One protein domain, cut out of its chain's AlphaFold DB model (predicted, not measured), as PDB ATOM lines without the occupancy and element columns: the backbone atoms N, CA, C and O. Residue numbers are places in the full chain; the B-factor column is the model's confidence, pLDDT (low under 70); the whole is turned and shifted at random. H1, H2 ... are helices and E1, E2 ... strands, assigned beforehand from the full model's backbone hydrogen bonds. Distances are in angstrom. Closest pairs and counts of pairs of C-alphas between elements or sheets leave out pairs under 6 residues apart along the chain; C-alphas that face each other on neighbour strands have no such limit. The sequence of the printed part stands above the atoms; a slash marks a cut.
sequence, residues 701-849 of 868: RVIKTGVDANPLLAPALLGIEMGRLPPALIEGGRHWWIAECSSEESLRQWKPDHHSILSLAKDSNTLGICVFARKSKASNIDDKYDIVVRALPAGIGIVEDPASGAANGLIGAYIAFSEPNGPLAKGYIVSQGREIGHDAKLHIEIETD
ATOM      1  N   ARG A 701     127.916  71.301 117.578       92.88
ATOM      2  CA  ARG A 701     127.970  70.150 118.482       92.88
ATOM      3  C   ARG A 701     126.682  69.341 118.384       92.88
ATOM      4  O   ARG A 701     125.589  69.872 118.580       92.88
ATOM      5  N   VAL A 702     126.813  68.042 118.135       93.62
ATOM      6  CA  VAL A 702     125.694  67.095 118.222       93.62
ATOM      7  C   VAL A 702     125.336  66.896 119.700       93.62
ATOM      8  O   VAL A 702     126.210  66.595 120.513       93.62
ATOM      9  N   ILE A 703     124.067  67.098 120.063       94.62
ATOM     10  CA  ILE A 703     123.565  66.965 121.442       94.62
ATOM     11  C   ILE A 703     122.848  65.626 121.650       94.62
ATOM     12  O   ILE A 703     123.037  64.990 122.684       94.62
ATOM     13  N   LYS A 704     122.032  65.193 120.683       93.88
ATOM     14  CA  LYS A 704     121.338  63.893 120.693       93.88
ATOM     15  C   LYS A 704     121.276  63.315 119.283       93.88
ATOM     16  O   LYS A 704     121.265  64.081 118.323       93.88
ATOM     17  N   THR A 705     121.162  61.995 119.174       94.44
ATOM     18  CA  THR A 705     120.949  61.265 117.916       94.44
ATOM     19  C   THR A 705     119.908  60.155 118.091       94.44
ATOM     20  O   THR A 705     119.711  59.658 119.200       94.44
ATOM     21  N   GLY A 706     119.264  59.760 116.993       91.81
ATOM     22  CA  GLY A 706     118.234  58.719 116.938       91.81
ATOM     23  C   GLY A 706     116.813  59.282 116.837       91.81
ATOM     24  O   GLY A 706     116.531  60.383 117.303       91.81
ATOM     25  N   VAL A 707     115.904  58.503 116.241       86.38
ATOM     26  CA  VAL A 707     114.477  58.865 116.110       86.38
ATOM     27  C   VAL A 707     113.816  58.998 117.489       86.38
ATOM     28  O   VAL A 707     113.048  59.926 117.722       86.38
ATOM     29  N   ASP A 708     114.197  58.143 118.443       88.94
ATOM     30  CA  ASP A 708     113.674  58.137 119.817       88.94
ATOM     31  C   ASP A 708     114.262  59.245 120.719       88.94
ATOM     32  O   ASP A 708     113.942  59.333 121.905       88.94
ATOM     33  N   ALA A 709     115.126  60.122 120.189       92.00
ATOM     34  CA  ALA A 709     115.759  61.199 120.956       92.00
ATOM     35  C   ALA A 709     114.771  62.277 121.458       92.00
ATOM     36  O   ALA A 709     115.100  63.044 122.380       92.00
ATOM     37  N   ASN A 710     113.579  62.339 120.850       95.19
ATOM     38  CA  ASN A 710     112.418  63.107 121.293       95.19
ATOM     39  C   ASN A 710     111.120  62.427 120.787       95.19
ATOM     40  O   ASN A 710     111.042  62.118 119.600       95.19
ATOM     41  N   PRO A 711     110.080  62.227 121.624       94.44
ATOM     42  CA  PRO A 711     108.849  61.537 121.214       94.44
ATOM     43  C   PRO A 711     108.043  62.260 120.118       94.44
ATOM     44  O   PRO A 711     107.248  61.626 119.428       94.44
ATOM     45  N   LEU A 712     108.242  63.569 119.927       96.50
ATOM     46  CA  LEU A 712     107.599  64.367 118.877       96.50
ATOM     47  C   LEU A 712     108.350  64.317 117.535       96.50
ATOM     48  O   LEU A 712     107.839  64.813 116.532       96.50
ATOM     49  N   LEU A 713     109.540  63.706 117.487       95.31
ATOM     50  CA  LEU A 713     110.378  63.665 116.288       95.31
ATOM     51  C   LEU A 713     109.823  62.724 115.212       95.31
ATOM     52  O   LEU A 713     109.782  63.101 114.045       95.31
ATOM     53  N   ALA A 714     109.340  61.537 115.594       93.88
ATOM     54  CA  ALA A 714     108.719  60.604 114.652       93.88
ATOM     55  C   ALA A 714     107.424  61.163 114.010       93.88
ATOM     56  O   ALA A 714     107.315  61.092 112.787       93.88
ATOM     57  N   PRO A 715     106.486  61.796 114.754       94.69
ATOM     58  CA  PRO A 715     105.379  62.547 114.154       94.69
ATOM     59  C   PRO A 715     105.827  63.673 113.209       94.69
ATOM     60  O   PRO A 715     105.281  63.810 112.118       94.69
ATOM     61  N   ALA A 716     106.846  64.453 113.588       95.44
ATOM     62  CA  ALA A 716     107.355  65.557 112.771       95.44
ATOM     63  C   ALA A 716     108.073  65.108 111.480       95.44
ATOM     64  O   ALA A 716     108.193  65.905 110.554       95.44
ATOM     65  N   LEU A 717     108.532  63.853 111.414       95.62
ATOM     66  CA  LEU A 717     109.166  63.217 110.248       95.62
ATOM     67  C   LEU A 717     108.224  62.233 109.521       95.62
ATOM     68  O   LEU A 717     108.670  61.440 108.692       95.62
ATOM     69  N   LEU A 718     106.920  62.246 109.817       94.69
ATOM     70  CA  LEU A 718     105.970  61.329 109.191       94.69
ATOM     71  C   LEU A 718     105.908  61.550 107.667       94.69
ATOM     72  O   LEU A 718     105.789  62.679 107.189       94.69
ATOM     73  N   GLY A 719     105.954  60.456 106.903       90.81
ATOM     74  CA  GLY A 719     105.867  60.483 105.438       90.81
ATOM     75  C   GLY A 719     107.207  60.537 104.693       90.81
ATOM     76  O   GLY A 719     107.185  60.567 103.465       90.81
ATOM     77  N   ILE A 720     108.344  60.502 105.396       92.25
ATOM     78  CA  ILE A 720     109.675  60.279 104.807       92.25
ATOM     79  C   ILE A 720     110.354  59.052 105.415       92.25
ATOM     80  O   ILE A 720     110.221  58.761 106.603       92.25
ATOM     81  N   GLU A 721     111.096  58.329 104.582       93.06
ATOM     82  CA  GLU A 721     111.942  57.215 105.008       93.06
ATOM     83  C   GLU A 721     113.322  57.749 105.423       93.06
ATOM     84  O   GLU A 721     113.901  58.603 104.749       93.06
ATOM     85  N   MET A 722     113.852  57.265 106.548       94.56
ATOM     86  CA  MET A 722     115.132  57.737 107.082       94.56
ATOM     87  C   MET A 722     116.316  57.256 106.236       94.56
ATOM     88  O   MET A 722     116.363  56.113 105.789       94.56
ATOM     89  N   GLY A 723     117.281  58.151 106.037       93.12
ATOM     90  CA  GLY A 723     118.534  57.888 105.340       93.12
ATOM     91  C   GLY A 723     119.567  57.148 106.193       93.12
ATOM     92  O   GLY A 723     119.249  56.447 107.154       93.12
ATOM     93  N   ARG A 724     120.844  57.294 105.826       92.06
ATOM     94  CA  ARG A 724     121.963  56.595 106.468       92.06
ATOM     95  C   ARG A 724     122.285  57.175 107.844       92.06
ATOM     96  O   ARG A 724     122.626  56.423 108.757       92.06
ATOM     97  N   LEU A 725     122.245  58.498 107.975       95.06
ATOM     98  CA  LEU A 725     122.514  59.198 109.222       95.06
ATOM     99  C   LEU A 725     121.225  59.298 110.055       95.06
ATOM    100  O   LEU A 725     120.202  59.756 109.539       95.06
ATOM    101  N   PRO A 726     121.246  58.889 111.338       95.75
ATOM    102  CA  PRO A 726     120.075  59.013 112.195       95.75
ATOM    103  C   PRO A 726     119.722  60.494 112.414       95.75
ATOM    104  O   PRO A 726     120.613  61.341 112.401       95.75
ATOM    105  N   PRO A 727     118.454  60.837 112.697       96.75
ATOM    106  CA  PRO A 727     118.101  62.195 113.086       96.75
ATOM    107  C   PRO A 727     118.917  62.685 114.286       96.75
ATOM    108  O   PRO A 727     119.199  61.915 115.207       96.75
ATOM    109  N   ALA A 728     119.292  63.962 114.289       97.31
ATOM    110  CA  ALA A 728     120.178  64.552 115.283       97.31
ATOM    111  C   ALA A 728     119.716  65.946 115.721       97.31
ATOM    112  O   ALA A 728     119.335  66.775 114.896       97.31
ATOM    113  N   LEU A 729     119.806  66.225 117.022       97.19
ATOM    114  CA  LEU A 729     119.679  67.573 117.576       97.19
ATOM    115  C   LEU A 729     121.069  68.200 117.617       97.19
ATOM    116  O   LEU A 729     121.949  67.687 118.316       97.19
ATOM    117  N   ILE A 730     121.262  69.301 116.897       95.75
ATOM    118  CA  ILE A 730     122.570  69.940 116.732       95.75
ATOM    119  C   ILE A 730     122.500  71.403 117.162       95.75
ATOM    120  O   ILE A 730     121.570  72.138 116.836       95.75
ATOM    121  N   GLU A 731     123.504  71.808 117.927       93.69
ATOM    122  CA  GLU A 731     123.750  73.168 118.392       93.69
ATOM    123  C   GLU A 731     124.832  73.816 117.536       93.69
ATOM    124  O   GLU A 731     125.885  73.216 117.363       93.69
ATOM    125  N   GLY A 732     124.621  75.043 117.062       81.75
ATOM    126  CA  GLY A 732     125.683  75.885 116.495       81.75
ATOM    127  C   GLY A 732     125.166  77.295 116.235       81.75
ATOM    128  O   GLY A 732     124.745  77.638 115.136       81.75
ATOM    129  N   GLY A 733     125.121  78.107 117.293       80.31
ATOM    130  CA  GLY A 733     124.476  79.428 117.310       80.31
ATOM    131  C   GLY A 733     122.962  79.358 117.551       80.31
ATOM    132  O   GLY A 733     122.447  80.034 118.439       80.31
ATOM    133  N   ARG A 734     122.253  78.493 116.821       81.94
ATOM    134  CA  ARG A 734     120.864  78.084 117.103       81.94
ATOM    135  C   ARG A 734     120.760  76.560 117.086       81.94
ATOM    136  O   ARG A 734     121.606  75.895 116.490       81.94
ATOM    137  N   HIS A 735     119.741  76.020 117.749       93.19
ATOM    138  CA  HIS A 735     119.461  74.585 117.759       93.19
ATOM    139  C   HIS A 735     118.554  74.203 116.585       93.19
ATOM    140  O   HIS A 735     117.564  74.888 116.317       93.19
ATOM    141  N   TRP A 736     118.873  73.098 115.917       96.81
ATOM    142  CA  TRP A 736     118.071  72.495 114.849       96.81
ATOM    143  C   TRP A 736     117.992  70.983 115.030       96.81
ATOM    144  O   TRP A 736     118.970  70.351 115.438       96.81
ATOM    145  N   TRP A 737     116.856  70.399 114.651       97.69
ATOM    146  CA  TRP A 737     116.819  68.990 114.272       97.69
ATOM    147  C   TRP A 737     117.275  68.842 112.824       97.69
ATOM    148  O   TRP A 737     116.827  69.591 111.960       97.69
ATOM    149  N   ILE A 738     118.150  67.876 112.567       97.88
ATOM    150  CA  ILE A 738     118.602  67.483 111.233       97.88
ATOM    151  C   ILE A 738     118.250  66.016 111.015       97.88
ATOM    152  O   ILE A 738     118.521  65.192 111.885       97.88
ATOM    153  N   ALA A 739     117.672  65.685 109.864       97.56
ATOM    154  CA  ALA A 739     117.401  64.310 109.454       97.56
ATOM    155  C   ALA A 739     117.840  64.082 108.003       97.56
ATOM    156  O   ALA A 739     117.637  64.942 107.146       97.56
ATOM    157  N   GLU A 740     118.422  62.916 107.724       97.50
ATOM    158  CA  GLU A 740     118.628  62.459 106.351       97.50
ATOM    159  C   GLU A 740     117.384  61.688 105.887       97.50
ATOM    160  O   GLU A 740     116.857  60.855 106.624       97.50
ATOM    161  N   CYS A 741     116.925  61.944 104.666       97.06
ATOM    162  CA  CYS A 741     115.896  61.179 103.967       97.06
ATOM    163  C   CYS A 741     116.566  60.203 102.985       97.06
ATOM    164  O   CYS A 741     117.560  60.553 102.343       97.06
ATOM    165  N   SER A 742     116.032  58.986 102.853       95.25
ATOM    166  CA  SER A 742     116.605  57.922 102.008       95.25
ATOM    167  C   SER A 742     116.640  58.278 100.517       95.25
ATOM    168  O   SER A 742     117.532  57.838  99.790       95.25
ATOM    169  N   SER A 743     115.674  59.084 100.066       94.00
ATOM    170  CA  SER A 743     115.448  59.425  98.664       94.00
ATOM    171  C   SER A 743     115.205  60.920  98.471       94.00
ATOM    172  O   SER A 743     114.404  61.532  99.181       94.00
ATOM    173  N   GLU A 744     115.856  61.487  97.452       94.00
ATOM    174  CA  GLU A 744     115.582  62.838  96.959       94.00
ATOM    175  C   GLU A 744     114.106  63.011  96.582       94.00
ATOM    176  O   GLU A 744     113.467  63.973  96.998       94.00
ATOM    177  N   GLU A 745     113.551  62.059  95.828       92.62
ATOM    178  CA  GLU A 745     112.168  62.119  95.353       92.62
ATOM    179  C   GLU A 745     111.179  62.164  96.525       92.62
ATOM    180  O   GLU A 745     110.254  62.976  96.520       92.62
ATOM    181  N   SER A 746     111.427  61.360  97.565       94.31
ATOM    182  CA  SER A 746     110.614  61.358  98.786       94.31
ATOM    183  C   SER A 746     110.664  62.712  99.499       94.31
ATOM    184  O   SER A 746     109.614  63.234  99.862       94.31
ATOM    185  N   LEU A 747     111.844  63.335  99.623       96.00
ATOM    186  CA  LEU A 747     111.987  64.656 100.248       96.00
ATOM    187  C   LEU A 747     111.286  65.773  99.452       96.00
ATOM    188  O   LEU A 747     110.621  66.630 100.043       96.00
ATOM    189  N   ARG A 748     111.405  65.762  98.119       94.06
ATOM    190  CA  ARG A 748     110.752  66.755  97.248       94.06
ATOM    191  C   ARG A 748     109.226  66.610  97.243       94.06
ATOM    192  O   ARG A 748     108.516  67.609  97.229       94.06
ATOM    193  N   GLN A 749     108.709  65.382  97.302       94.75
ATOM    194  CA  GLN A 749     107.266  65.106  97.365       94.75
ATOM    195  C   GLN A 749     106.675  65.201  98.786       94.75
ATOM    196  O   GLN A 749     105.450  65.177  98.943       94.75
ATOM    197  N   TRP A 750     107.515  65.301  99.823       96.44
ATOM    198  CA  TRP A 750     107.083  65.294 101.220       96.44
ATOM    199  C   TRP A 750     106.121  66.445 101.541       96.44
ATOM    200  O   TRP A 750     106.350  67.603 101.181       96.44
ATOM    201  N   LYS A 751     105.053  66.123 102.274       95.94
ATOM    202  CA  LYS A 751     104.081  67.084 102.801       95.94
ATOM    203  C   LYS A 751     104.247  67.170 104.322       95.94
ATOM    204  O   LYS A 751     103.645  66.360 105.024       95.94
ATOM    205  N   PRO A 752     105.093  68.085 104.824       95.31
ATOM    206  CA  PRO A 752     105.395  68.197 106.246       95.31
ATOM    207  C   PRO A 752     104.161  68.593 107.068       95.31
ATOM    208  O   PRO A 752     103.431  69.519 106.713       95.31
ATOM    209  N   ASP A 753     103.959  67.942 108.215       96.31
ATOM    210  CA  ASP A 753     103.004  68.421 109.216       96.31
ATOM    211  C   ASP A 753     103.631  69.563 110.028       96.31
ATOM    212  O   ASP A 753     104.303  69.358 111.046       96.31
ATOM    213  N   HIS A 754     103.381  70.794 109.584       95.12
ATOM    214  CA  HIS A 754     103.858  72.001 110.254       95.12
ATOM    215  C   HIS A 754     103.372  72.128 111.712       95.12
ATOM    216  O   HIS A 754     104.060  72.766 112.508       95.12
ATOM    217  N   HIS A 755     102.246  71.514 112.106       96.25
ATOM    218  CA  HIS A 755     101.800  71.523 113.503       96.25
ATOM    219  C   HIS A 755     102.672  70.605 114.373       96.25
ATOM    220  O   HIS A 755     103.103  71.010 115.459       96.25
ATOM    221  N   SER A 756     102.995  69.402 113.893       96.94
ATOM    222  CA  SER A 756     103.937  68.501 114.574       96.94
ATOM    223  C   SER A 756     105.352  69.087 114.630       96.94
ATOM    224  O   SER A 756     105.974  69.069 115.692       96.94
ATOM    225  N   ILE A 757     105.832  69.706 113.545       97.25
ATOM    226  CA  ILE A 757     107.140  70.388 113.516       97.25
ATOM    227  C   ILE A 757     107.173  71.575 114.493       97.25
ATOM    228  O   ILE A 757     108.136  71.718 115.245       97.25
ATOM    229  N   LEU A 758     106.120  72.400 114.551       97.38
ATOM    230  CA  LEU A 758     106.003  73.495 115.525       97.38
ATOM    231  C   LEU A 758     105.998  72.984 116.972       97.38
ATOM    232  O   LEU A 758     106.582  73.615 117.854       97.38
ATOM    233  N   SER A 759     105.340  71.850 117.219       97.31
ATOM    234  CA  SER A 759     105.273  71.221 118.542       97.31
ATOM    235  C   SER A 759     106.651  70.717 118.982       97.31
ATOM    236  O   SER A 759     107.096  71.050 120.080       97.31
ATOM    237  N   LEU A 760     107.372  70.020 118.096       97.00
ATOM    238  CA  LEU A 760     108.765  69.610 118.305       97.00
ATOM    239  C   LEU A 760     109.687  70.817 118.547       97.00
ATOM    240  O   LEU A 760     110.516  70.781 119.456       97.00
ATOM    241  N   ALA A 761     109.542  71.888 117.760       96.62
ATOM    242  CA  ALA A 761     110.373  73.087 117.871       96.62
ATOM    243  C   ALA A 761     110.214  73.782 119.231       96.62
ATOM    244  O   ALA A 761     111.204  74.158 119.858       96.62
ATOM    245  N   LYS A 762     108.971  73.893 119.721       95.88
ATOM    246  CA  LYS A 762     108.656  74.448 121.046       95.88
ATOM    247  C   LYS A 762     109.172  73.575 122.189       95.88
ATOM    248  O   LYS A 762     109.759  74.112 123.121       95.88
ATOM    249  N   ASP A 763     108.973  72.260 122.112       96.50
ATOM    250  CA  ASP A 763     109.403  71.310 123.149       96.50
ATOM    251  C   ASP A 763     110.936  71.238 123.274       96.50
ATOM    252  O   ASP A 763     111.490  71.295 124.371       96.50
ATOM    253  N   SER A 764     111.635  71.182 122.139       93.94
ATOM    254  CA  SER A 764     113.097  71.052 122.095       93.94
ATOM    255  C   SER A 764     113.864  72.380 122.008       93.94
ATOM    256  O   SER A 764     115.094  72.364 121.962       93.94
ATOM    257  N   ASN A 765     113.159  73.521 122.024       93.88
ATOM    258  CA  ASN A 765     113.709  74.876 121.888       93.88
ATOM    259  C   ASN A 765     114.612  75.047 120.642       93.88
ATOM    260  O   ASN A 765     115.694  75.637 120.704       93.88
ATOM    261  N   THR A 766     114.173  74.511 119.500       94.75
ATOM    262  CA  THR A 766     114.866  74.629 118.207       94.75
ATOM    263  C   THR A 766     114.213  75.679 117.312       94.75
ATOM    264  O   THR A 766     113.075  76.094 117.526       94.75
ATOM    265  N   LEU A 767     114.921  76.099 116.257       92.50
ATOM    266  CA  LEU A 767     114.284  76.835 115.158       92.50
ATOM    267  C   LEU A 767     113.258  75.964 114.422       92.50
ATOM    268  O   LEU A 767     112.235  76.472 113.976       92.50
ATOM    269  N   GLY A 768     113.504  74.658 114.332       95.56
ATOM    270  CA  GLY A 768     112.608  73.696 113.709       95.56
ATOM    271  C   GLY A 768     113.351  72.438 113.284       95.56
ATOM    272  O   GLY A 768     114.242  71.968 114.007       95.56
ATOM    273  N   ILE A 769     112.990  71.918 112.110       96.81
ATOM    274  CA  ILE A 769     113.609  70.737 111.501       96.81
ATOM    275  C   ILE A 769     114.145  71.055 110.106       96.81
ATOM    276  O   ILE A 769     113.530  71.791 109.337       96.81
ATOM    277  N   CYS A 770     115.305  70.500 109.789       97.38
ATOM    278  CA  CYS A 770     115.913  70.551 108.475       97.38
ATOM    279  C   CYS A 770     116.104  69.119 107.979       97.38
ATOM    280  O   CYS A 770     116.715  68.296 108.662       97.38
ATOM    281  N   VAL A 771     115.562  68.809 106.808       97.94
ATOM    282  CA  VAL A 771     115.670  67.480 106.205       97.94
ATOM    283  C   VAL A 771     116.484  67.591 104.927       97.94
ATOM    284  O   VAL A 771     116.274  68.512 104.135       97.94
ATOM    285  N   PHE A 772     117.417  66.666 104.726       98.06
ATOM    286  CA  PHE A 772     118.246  66.619 103.526       98.06
ATOM    287  C   PHE A 772     118.253  65.229 102.889       98.06
ATOM    288  O   PHE A 772     118.076  64.224 103.568       98.06
ATOM    289  N   ALA A 773     118.469  65.167 101.581       96.88
ATOM    290  CA  ALA A 773     118.605  63.929 100.821       96.88
ATOM    291  C   ALA A 773     119.769  64.054  99.837       96.88
ATOM    292  O   ALA A 773     120.019  65.133  99.299       96.88
ATOM    293  N   ARG A 774     120.483  62.958  99.568       94.50
ATOM    294  CA  ARG A 774     121.558  62.955  98.560       94.50
ATOM    295  C   ARG A 774     120.965  62.865  97.156       94.50
ATOM    296  O   ARG A 774     119.974  62.162  96.956       94.50
ATOM    297  N   LYS A 775     121.587  63.553  96.193       88.38
ATOM    298  CA  LYS A 775     121.144  63.606  94.794       88.38
ATOM    299  C   LYS A 775     120.963  62.197  94.215       88.38
ATOM    300  O   LYS A 775     121.864  61.355  94.290       88.38
ATOM    301  N   SER A 776     119.806  61.943  93.607       79.44
ATOM    302  CA  SER A 776     119.507  60.659  92.967       79.44
ATOM    303  C   SER A 776     120.347  60.458  91.705       79.44
ATOM    304  O   SER A 776     120.514  61.385  90.912       79.44
ATOM    305  N   LYS A 777     120.799  59.226  91.430       70.38
ATOM    306  CA  LYS A 777     121.498  58.885  90.169       70.38
ATOM    307  C   LYS A 777     120.652  59.117  88.907       70.38
ATOM    308  O   LYS A 777     121.218  59.157  87.821       70.38
ATOM    309  N   ALA A 778     119.328  59.229  89.044       62.47
ATOM    310  CA  ALA A 778     118.392  59.459  87.941       62.47
ATOM    311  C   ALA A 778     118.054  60.946  87.702       62.47
ATOM    312  O   ALA A 778     117.301  61.265  86.786       62.47
ATOM    313  N   SER A 779     118.571  61.856  88.532       65.06
ATOM    314  CA  SER A 779     118.343  63.299  88.385       65.06
ATOM    315  C   SER A 779     119.172  63.891  87.233       65.06
ATOM    316  O   SER A 779     120.175  63.316  86.808       65.06
ATOM    317  N   ASN A 780     118.741  65.042  86.703       65.69
ATOM    318  CA  ASN A 780     119.313  65.606  85.478       65.69
ATOM    319  C   ASN A 780     120.829  65.890  85.612       65.69
ATOM    320  O   ASN A 780     121.299  66.440  86.618       65.69
ATOM    321  N   ILE A 781     121.591  65.514  84.580       61.16
ATOM    322  CA  ILE A 781     123.058  65.611  84.529       61.16
ATOM    323  C   ILE A 781     123.520  67.072  84.553       61.16
ATOM    324  O   ILE A 781     124.496  67.388  85.233       61.16
ATOM    325  N   ASP A 782     122.787  67.966  83.889       63.12
ATOM    326  CA  ASP A 782     123.137  69.390  83.805       63.12
ATOM    327  C   ASP A 782     122.943  70.145  85.131       63.12
ATOM    328  O   ASP A 782     123.517  71.217  85.346       63.12
ATOM    329  N   ASP A 783     122.152  69.591  86.053       72.81
ATOM    330  CA  ASP A 783     121.740  70.287  87.263       72.81
ATOM    331  C   ASP A 783     122.748  70.085  88.404       72.81
ATOM    332  O   ASP A 783     122.702  69.118  89.168       72.81
ATOM    333  N   LYS A 784     123.725  70.991  88.489       84.12
ATOM    334  CA  LYS A 784     124.840  70.909  89.446       84.12
ATOM    335  C   LYS A 784     124.373  71.191  90.883       84.12
ATOM    336  O   LYS A 784     124.096  72.345  91.215       84.12
ATOM    337  N   TYR A 785     124.278  70.127  91.679       92.12
ATOM    338  CA  TYR A 785     124.203  70.059  93.147       92.12
ATOM    339  C   TYR A 785     124.503  68.611  93.596       92.12
ATOM    340  O   TYR A 785     124.520  67.710  92.755       92.12
ATOM    341  N   ASP A 786     124.713  68.385  94.894       94.62
ATOM    342  CA  ASP A 786     125.036  67.075  95.491       94.62
ATOM    343  C   ASP A 786     123.984  66.602  96.507       94.62
ATOM    344  O   ASP A 786     123.746  65.398  96.646       94.62
ATOM    345  N   ILE A 787     123.331  67.537  97.209       95.62
ATOM    346  CA  ILE A 787     122.214  67.259  98.122       95.62
ATOM    347  C   ILE A 787     121.037  68.210  97.885       95.62
ATOM    348  O   ILE A 787     121.203  69.329  97.399       95.62
ATOM    349  N   VAL A 788     119.849  67.764  98.276       95.75
ATOM    350  CA  VAL A 788     118.625  68.567  98.364       95.75
ATOM    351  C   VAL A 788     118.309  68.805  99.829       95.75
ATOM    352  O   VAL A 788     118.470  67.893 100.639       95.75
ATOM    353  N   VAL A 789     117.871  70.013 100.174       97.25
ATOM    354  CA  VAL A 789     117.581  70.428 101.550       97.25
ATOM    355  C   VAL A 789     116.224  71.118 101.614       97.25
ATOM    356  O   VAL A 789     115.889  71.914 100.743       97.25
ATOM    357  N   ARG A 790     115.468  70.843 102.680       97.56
ATOM    358  CA  ARG A 790     114.248  71.561 103.064       97.56
ATOM    359  C   ARG A 790     114.352  71.957 104.531       97.56
ATOM    360  O   ARG A 790     114.460  71.095 105.404       97.56
ATOM    361  N   ALA A 791     114.366  73.259 104.803       96.81
ATOM    362  CA  ALA A 791     114.517  73.812 106.147       96.81
ATOM    363  C   ALA A 791     113.196  74.441 106.594       96.81
ATOM    364  O   ALA A 791     112.682  75.325 105.915       96.81
ATOM    365  N   LEU A 792     112.654  74.000 107.730       96.94
ATOM    366  CA  LEU A 792     111.319  74.371 108.211       96.94
ATOM    367  C   LEU A 792     111.426  75.055 109.586       96.94
ATOM    368  O   LEU A 792     111.340  74.371 110.613       96.94
ATOM    369  N   PRO A 793     111.644  76.389 109.646       94.12
ATOM    370  CA  PRO A 793     111.906  77.132 110.879       94.12
ATOM    371  C   PRO A 793     110.609  77.481 111.643       94.12
ATOM    372  O   PRO A 793     110.373  78.625 112.043       94.12
ATOM    373  N   ALA A 794     109.749  76.483 111.876       94.12
ATOM    374  CA  ALA A 794     108.429  76.680 112.476       94.12
ATOM    375  C   ALA A 794     108.480  77.357 113.863       94.12
ATOM    376  O   ALA A 794     107.572  78.107 114.214       94.12
ATOM    377  N   GLY A 795     109.558  77.163 114.633       90.44
ATOM    378  CA  GLY A 795     109.772  77.794 115.941       90.44
ATOM    379  C   GLY A 795     109.849  79.328 115.907       90.44
ATOM    380  O   GLY A 795     109.651  79.961 116.942       90.44
ATOM    381  N   ILE A 796     110.078  79.928 114.732       87.38
ATOM    382  CA  ILE A 796     110.009  81.382 114.492       87.38
ATOM    383  C   ILE A 796     108.887  81.781 113.518       87.38
ATOM    384  O   ILE A 796     108.865  82.908 113.035       87.38
ATOM    385  N   GLY A 797     107.935  80.882 113.244       87.19
ATOM    386  CA  GLY A 797     106.758  81.160 112.411       87.19
ATOM    387  C   GLY A 797     106.977  81.065 110.897       87.19
ATOM    388  O   GLY A 797     106.041  81.322 110.146       87.19
ATOM    389  N   ILE A 798     108.167  80.664 110.438       88.62
ATOM    390  CA  ILE A 798     108.441  80.443 109.012       88.62
ATOM    391  C   ILE A 798     107.989  79.027 108.630       88.62
ATOM    392  O   ILE A 798     108.350  78.053 109.292       88.62
ATOM    393  N   VAL A 799     107.199  78.921 107.558       92.56
ATOM    394  CA  VAL A 799     106.666  77.650 107.036       92.56
ATOM    395  C   VAL A 799     107.797  76.787 106.467       92.56
ATOM    396  O   VAL A 799     107.993  75.656 106.910       92.56
ATOM    397  N   GLU A 800     108.561  77.353 105.534       94.19
ATOM    398  CA  GLU A 800     109.759  76.782 104.918       94.19
ATOM    399  C   GLU A 800     110.666  77.942 104.457       94.19
ATOM    400  O   GLU A 800     110.169  78.971 104.004       94.19
ATOM    401  N   ASP A 801     111.980  77.817 104.646       91.69
ATOM    402  CA  ASP A 801     112.992  78.823 104.280       91.69
ATOM    403  C   ASP A 801     113.582  78.468 102.902       91.69
ATOM    404  O   ASP A 801     114.076  77.344 102.743       91.69
ATOM    405  N   PRO A 802     113.565  79.374 101.905       91.19
ATOM    406  CA  PRO A 802     114.066  79.072 100.568       91.19
ATOM    407  C   PRO A 802     115.592  78.918 100.505       91.19
ATOM    408  O   PRO A 802     116.075  78.260  99.589       91.19
ATOM    409  N   ALA A 803     116.369  79.471 101.449       91.81
ATOM    410  CA  ALA A 803     117.832  79.374 101.422       91.81
ATOM    411  C   ALA A 803     118.472  79.529 102.818       91.81
ATOM    412  O   ALA A 803     118.967  80.598 103.197       91.81
ATOM    413  N   SER A 804     118.520  78.431 103.582       91.62
ATOM    414  CA  SER A 804     118.884  78.470 105.005       91.62
ATOM    415  C   SER A 804     120.366  78.200 105.264       91.62
ATOM    416  O   SER A 804     120.788  77.066 105.514       91.62
ATOM    417  N   GLY A 805     121.189  79.251 105.258       90.12
ATOM    418  CA  GLY A 805     122.625  79.122 105.546       90.12
ATOM    419  C   GLY A 805     122.928  78.528 106.933       90.12
ATOM    420  O   GLY A 805     123.842  77.720 107.081       90.12
ATOM    421  N   ALA A 806     122.119  78.861 107.947       89.19
ATOM    422  CA  ALA A 806     122.293  78.346 109.308       89.19
ATOM    423  C   ALA A 806     122.035  76.833 109.405       89.19
ATOM    424  O   ALA A 806     122.805  76.120 110.044       89.19
ATOM    425  N   ALA A 807     120.985  76.328 108.748       93.31
ATOM    426  CA  ALA A 807     120.689  74.899 108.749       93.31
ATOM    427  C   ALA A 807     121.744  74.106 107.955       93.31
ATOM    428  O   ALA A 807     122.223  73.072 108.417       93.31
ATOM    429  N   ASN A 808     122.177  74.628 106.803       95.38
ATOM    430  CA  ASN A 808     123.192  73.987 105.968       95.38
ATOM    431  C   ASN A 808     124.580  73.917 106.631       95.38
ATOM    432  O   ASN A 808     125.262  72.904 106.491       95.38
ATOM    433  N   GLY A 809     124.970  74.926 107.418       94.50
ATOM    434  CA  GLY A 809     126.197  74.871 108.226       94.50
ATOM    435  C   GLY A 809     126.182  73.753 109.274       94.50
ATOM    436  O   GLY A 809     127.200  73.095 109.501       94.50
ATOM    437  N   LEU A 810     125.015  73.472 109.865       95.31
ATOM    438  CA  LEU A 810     124.841  72.365 110.806       95.31
ATOM    439  C   LEU A 810     124.787  70.995 110.113       95.31
ATOM    440  O   LEU A 810     125.330  70.037 110.663       95.31
ATOM    441  N   ILE A 811     124.213  70.890 108.906       96.19
ATOM    442  CA  ILE A 811     124.310  69.668 108.082       96.19
ATOM    443  C   ILE A 811     125.784  69.386 107.753       96.19
ATOM    444  O   ILE A 811     126.244  68.261 107.945       96.19
ATOM    445  N   GLY A 812     126.548  70.408 107.351       95.44
ATOM    446  CA  GLY A 812     127.975  70.277 107.048       95.44
ATOM    447  C   GLY A 812     128.773  69.781 108.251       95.44
ATOM    448  O   GLY A 812     129.548  68.833 108.136       95.44
ATOM    449  N   ALA A 813     128.513  70.339 109.436       94.19
ATOM    450  CA  ALA A 813     129.106  69.852 110.679       94.19
ATOM    451  C   ALA A 813     128.691  68.410 111.022       94.19
ATOM    452  O   ALA A 813     129.509  67.641 111.527       94.19
ATOM    453  N   TYR A 814     127.442  68.022 110.745       95.38
ATOM    454  CA  TYR A 814     126.964  66.670 111.027       95.38
ATOM    455  C   TYR A 814     127.600  65.619 110.117       95.38
ATOM    456  O   TYR A 814     127.986  64.546 110.587       95.38
ATOM    457  N   ILE A 815     127.765  65.952 108.835       94.69
ATOM    458  CA  ILE A 815     128.483  65.143 107.848       94.69
ATOM    459  C   ILE A 815     129.965  65.052 108.224       94.69
ATOM    460  O   ILE A 815     130.502  63.949 108.260       94.69
ATOM    461  N   ALA A 816     130.613  66.164 108.585       93.00
ATOM    462  CA  ALA A 816     132.011  66.168 109.025       93.00
ATOM    463  C   ALA A 816     132.242  65.279 110.263       93.00
ATOM    464  O   ALA A 816     133.231  64.553 110.330       93.00
ATOM    465  N   PHE A 817     131.310  65.296 111.221       91.75
ATOM    466  CA  PHE A 817     131.357  64.456 112.420       91.75
ATOM    467  C   PHE A 817     131.087  62.969 112.128       91.75
ATOM    468  O   PHE A 817     131.779  62.101 112.656       91.75
ATOM    469  N   SER A 818     130.080  62.668 111.305       93.75
ATOM    470  CA  SER A 818     129.576  61.297 111.110       93.75
ATOM    471  C   SER A 818     130.270  60.544 109.971       93.75
ATOM    472  O   SER A 818     130.360  59.318 109.993       93.75
ATOM    473  N   GLU A 819     130.759  61.266 108.963       94.06
ATOM    474  CA  GLU A 819     131.377  60.737 107.745       94.06
ATOM    475  C   GLU A 819     132.666  61.511 107.371       94.06
ATOM    476  O   GLU A 819     132.781  61.982 106.238       94.06
ATOM    477  N   PRO A 820     133.685  61.618 108.251       91.56
ATOM    478  CA  PRO A 820     134.887  62.439 108.011       91.56
ATOM    479  C   PRO A 820     135.734  62.020 106.793       91.56
ATOM    480  O   PRO A 820     136.587  62.776 106.344       91.56
ATOM    481  N   ASN A 821     135.505  60.820 106.249       93.62
ATOM    482  CA  ASN A 821     136.119  60.317 105.011       93.62
ATOM    483  C   ASN A 821     135.070  60.007 103.919       93.62
ATOM    484  O   ASN A 821     135.338  59.249 102.988       93.62
ATOM    485  N   GLY A 822     133.843  60.514 104.068       91.19
ATOM    486  CA  GLY A 822     132.737  60.311 103.135       91.19
ATOM    487  C   GLY A 822     132.859  61.142 101.851       91.19
ATOM    488  O   GLY A 822     133.694  62.041 101.763       91.19
ATOM    489  N   PRO A 823     131.991  60.899 100.851       90.56
ATOM    490  CA  PRO A 823     132.032  61.613  99.571       90.56
ATOM    491  C   PRO A 823     131.775  63.122  99.705       90.56
ATOM    492  O   PRO A 823     132.242  63.889  98.874       90.56
ATOM    493  N   LEU A 824     131.074  63.542 100.764       93.75
ATOM    494  CA  LEU A 824     130.732  64.939 101.056       93.75
ATOM    495  C   LEU A 824     131.719  65.606 102.041       93.75
ATOM    496  O   LEU A 824     131.540  66.765 102.403       93.75
ATOM    497  N   ALA A 825     132.764  64.899 102.493       90.31
ATOM    498  CA  ALA A 825     133.620  65.317 103.614       90.31
ATOM    499  C   ALA A 825     134.527  66.532 103.341       90.31
ATOM    500  O   ALA A 825     135.144  67.046 104.268       90.31
ATOM    501  N   LYS A 826     134.627  66.984 102.085       92.25
ATOM    502  CA  LYS A 826     135.370  68.199 101.695       92.25
ATOM    503  C   LYS A 826     134.465  69.405 101.434       92.25
ATOM    504  O   LYS A 826     134.968  70.496 101.184       92.25
ATOM    505  N   GLY A 827     133.148  69.218 101.478       94.50
ATOM    506  CA  GLY A 827     132.182  70.179 100.962       94.50
ATOM    507  C   GLY A 827     131.299  69.599  99.861       94.50
ATOM    508  O   GLY A 827     131.532  68.486  99.385       94.50
ATOM    509  N   TYR A 828     130.255  70.349  99.516       95.88
ATOM    510  CA  TYR A 828     129.191  69.956  98.594       95.88
ATOM    511  C   TYR A 828     128.304  71.155  98.217       95.88
ATOM    512  O   TYR A 828     128.321  72.198  98.878       95.88
ATOM    513  N   ILE A 829     127.504  70.999  97.163       95.06
ATOM    514  CA  ILE A 829     126.520  71.981  96.694       95.06
ATOM    515  C   ILE A 829     125.102  71.524  97.067       95.06
ATOM    516  O   ILE A 829     124.737  70.355  96.924       95.06
ATOM    517  N   VAL A 830     124.285  72.468  97.521       95.38
ATOM    518  CA  VAL A 830     122.903  72.271  97.974       95.38
ATOM    519  C   VAL A 830     121.923  72.812  96.934       95.38
ATOM    520  O   VAL A 830     122.156  73.891  96.403       95.38
ATOM    521  N   SER A 831     120.812  72.113  96.691       94.06
ATOM    522  CA  SER A 831     119.584  72.670  96.094       94.06
ATOM    523  C   SER A 831     118.519  72.812  97.186       94.06
ATOM    524  O   SER A 831     118.245  71.845  97.899       94.06
ATOM    525  N   GLN A 832     117.925  73.997  97.335       94.75
ATOM    526  CA  GLN A 832     116.900  74.285  98.348       94.75
ATOM    527  C   GLN A 832     115.768  75.153  97.767       94.75
ATOM    528  O   GLN A 832     115.994  75.965  96.873       94.75
ATOM    529  N   GLY A 833     114.540  74.972  98.267       92.56
ATOM    530  CA  GLY A 833     113.415  75.884  98.018       92.56
ATOM    531  C   GLY A 833     112.555  75.611  96.774       92.56
ATOM    532  O   GLY A 833     111.553  76.302  96.587       92.56
ATOM    533  N   ARG A 834     112.863  74.591  95.958       91.50
ATOM    534  CA  ARG A 834     112.074  74.239  94.749       91.50
ATOM    535  C   ARG A 834     110.621  73.915  95.053       91.50
ATOM    536  O   ARG A 834     109.730  74.223  94.268       91.50
ATOM    537  N   GLU A 835     110.383  73.351  96.224       93.44
ATOM    538  CA  GLU A 835     109.076  72.939  96.722       93.44
ATOM    539  C   GLU A 835     108.175  74.141  97.075       93.44
ATOM    540  O   GLU A 835     106.957  73.986  97.158       93.44
ATOM    541  N   ILE A 836     108.759  75.341  97.207       91.62
ATOM    542  CA  ILE A 836     108.071  76.622  97.438       91.62
ATOM    543  C   ILE A 836     108.319  77.658  96.324       91.62
ATOM    544  O   ILE A 836     107.993  78.830  96.494       91.62
ATOM    545  N   GLY A 837     108.853  77.242  95.168       89.50
ATOM    546  CA  GLY A 837     109.016  78.095  93.980       89.50
ATOM    547  C   GLY A 837     110.353  78.836  93.843       89.50
ATOM    548  O   GLY A 837     110.472  79.673  92.954       89.50
ATOM    549  N   HIS A 838     111.348  78.523  94.674       89.81
ATOM    550  CA  HIS A 838     112.718  79.060  94.611       89.81
ATOM    551  C   HIS A 838     113.694  78.014  94.009       89.81
ATOM    552  O   HIS A 838     113.314  76.873  93.773       89.81
ATOM    553  N   ASP A 839     114.963  78.344  93.756       88.06
ATOM    554  CA  ASP A 839     116.022  77.355  93.455       88.06
ATOM    555  C   ASP A 839     117.378  77.837  93.979       88.06
ATOM    556  O   ASP A 839     118.286  78.219  93.228       88.06
ATOM    557  N   ALA A 840     117.501  77.855  95.302       92.69
ATOM    558  CA  ALA A 840     118.688  78.350  95.964       92.69
ATOM    559  C   ALA A 840     119.825  77.335  95.847       92.69
ATOM    560  O   ALA A 840     119.645  76.135  96.087       92.69
ATOM    561  N   LYS A 841     121.020  77.838  95.530       92.69
ATOM    562  CA  LYS A 841     122.259  77.067  95.458       92.69
ATOM    563  C   LYS A 841     123.272  77.570  96.477       92.69
ATOM    564  O   LYS A 841     123.924  78.598  96.285       92.69
ATOM    565  N   LEU A 842     123.391  76.815  97.569       94.12
ATOM    566  CA  LEU A 842     124.365  77.062  98.628       94.12
ATOM    567  C   LEU A 842     125.594  76.175  98.419       94.12
ATOM    568  O   LEU A 842     125.482  75.002  98.065       94.12
ATOM    569  N   HIS A 843     126.765  76.741  98.672       95.06
ATOM    570  CA  HIS A 843     128.051  76.061  98.653       95.06
ATOM    571  C   HIS A 843     128.529  75.861 100.087       95.06
ATOM    572  O   HIS A 843     128.559  76.812 100.874       95.06
ATOM    573  N   ILE A 844     128.893  74.623 100.413       96.25
ATOM    574  CA  ILE A 844     129.442  74.235 101.709       96.25
ATOM    575  C   ILE A 844     130.876  73.771 101.485       96.25
ATOM    576  O   ILE A 844     131.097  72.864 100.688       96.25
ATOM    577  N   GLU A 845     131.839  74.352 102.197       95.19
ATOM    578  CA  GLU A 845     133.203  73.815 102.295       95.19
ATOM    579  C   GLU A 845     133.445  73.295 103.712       95.19
ATOM    580  O   GLU A 845     133.040  73.922 104.698       95.19
ATOM    581  N   ILE A 846     134.116  72.147 103.810       94.44
ATOM    582  CA  ILE A 846     134.429  71.487 105.080       94.44
ATOM    583  C   ILE A 846     135.949  71.421 105.228       94.44
ATOM    584  O   ILE A 846     136.637  70.700 104.506       94.44
ATOM    585  N   GLU A 847     136.463  72.180 106.189       90.19
ATOM    586  CA  GLU A 847     137.841  72.132 106.674       90.19
ATOM    587  C   GLU A 847     137.845  71.507 108.083       90.19
ATOM    588  O   GLU A 847     136.830  71.538 108.777       90.19
ATOM    589  N   THR A 848     138.986  70.976 108.538       78.75
ATOM    590  CA  THR A 848     139.115  70.114 109.740       78.75
ATOM    591  C   THR A 848     138.338  70.571 110.986       78.75
ATOM    592  O   THR A 848     137.784  69.733 111.687       78.75
ATOM    593  N   ASP A 849     138.270  71.883 111.244       81.31
ATOM    594  CA  ASP A 849     137.541  72.494 112.370       81.31
ATOM    595  C   ASP A 849     136.582  73.630 111.939       81.31
ATOM    596  O   ASP A 849     136.137  74.429 112.775       81.31
TER     597      ASP A 849
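Overview. This is residues 701 to 849 of the 868 residues of a protein of Polysphondylium pallidum (strain ATCC 26659 / Pp 5 / PN500) (UniProt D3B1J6). A strongly twisted sheet of seven strands, E1 to E7, is curled like part of a barrel round one long helix, H4, while H2 and H3 lie over its other face. H1 packs on H3 and only grazes the sheet, and the loop of residues 775 to 786 reaches away to 23 A from the mean of the C-alphas. The printed part has 149 residues, with named elements in the order E1 H1 E2 E3 H2 H3 E4 E5 H4 E6 E7: four helices and seven strands, class mixed. The sheet's order is E1 E2 E3 E4 E5 E6 E7, mixed; the whole is compact and rounded, with a radius of gyration of the C-alphas of 14.0 A and spans of 40 by 34 by 24 A.

Arrangement. The sheet runs, strand beside strand, through residues 701 to 705 (E1), 728 to 732 (E2), 734 to 741 (E3), 769 to 774 (E4), 787 to 792 (E5), 827 to 832 (E6) and 840 to 847 (E7). Hairpins E2 and E3, E4 and E5, and E6 and E7 are antiparallel, with N 730 and O 736 at 2.9 A, N 771 and O 790 at 2.9 A, and N 830 and O 842 at 2.9 A. E1 and E2 are antiparallel too, with N 703 and O 729 at 2.8 A. E3 and E4 are parallel, with N 741 and O 772 at 2.8 A; E5 and E6 are parallel, with N 789 and O 831 at 2.9 A. The sheet curls round residues 805 to 818 (H4); the closest C-alphas of H4 and E7 are Gly 812 and Ile 844, 6.8 A, and of H4 and E2 Leu 810 and Gly 732, 6.7 A. Residues 744 to 749 (H2) and 754 to 764 (H3) are on the opposite face from H4, three layers with helices on both faces. H2 is over E4 at a height over the sheet of 8.4 A, along it at 18 degrees on the local plane. H1, residues 713 to 716, touches H3, with C-alphas 716 and 756 closest at 4.9 A. E3, H2 H3, E4 and E5, H4, E6 are strand-helix-strand units, parallel neighbour strands joined through helices, with right-handed crossovers. Every O i to N i+4 pair is within hydrogen-bond range in H2, H3 and H4; H1 is too short for one.

Along the chain. E1 begins at C-alpha 701 (127.970, 70.150, 118.482), and E7, 22.8 A long, ends at C-alpha 847 (137.841, 72.132, 106.674). E3 measures 22.0 A, H4 19.9 A, E4 17.1 A, E5 16.5 A, E6 16.0 A and H3 15.0 A.

Size, cuts and confidence. The C-alphas farthest apart, Asp 763 and Asp 782, are 41.7 A apart. The printed part has no cut; links H1 to E2, E4 to E5 and E5 to H4 are long. Mean pLDDT of the printed part is 92.2, with residues 778 to 782 under 70.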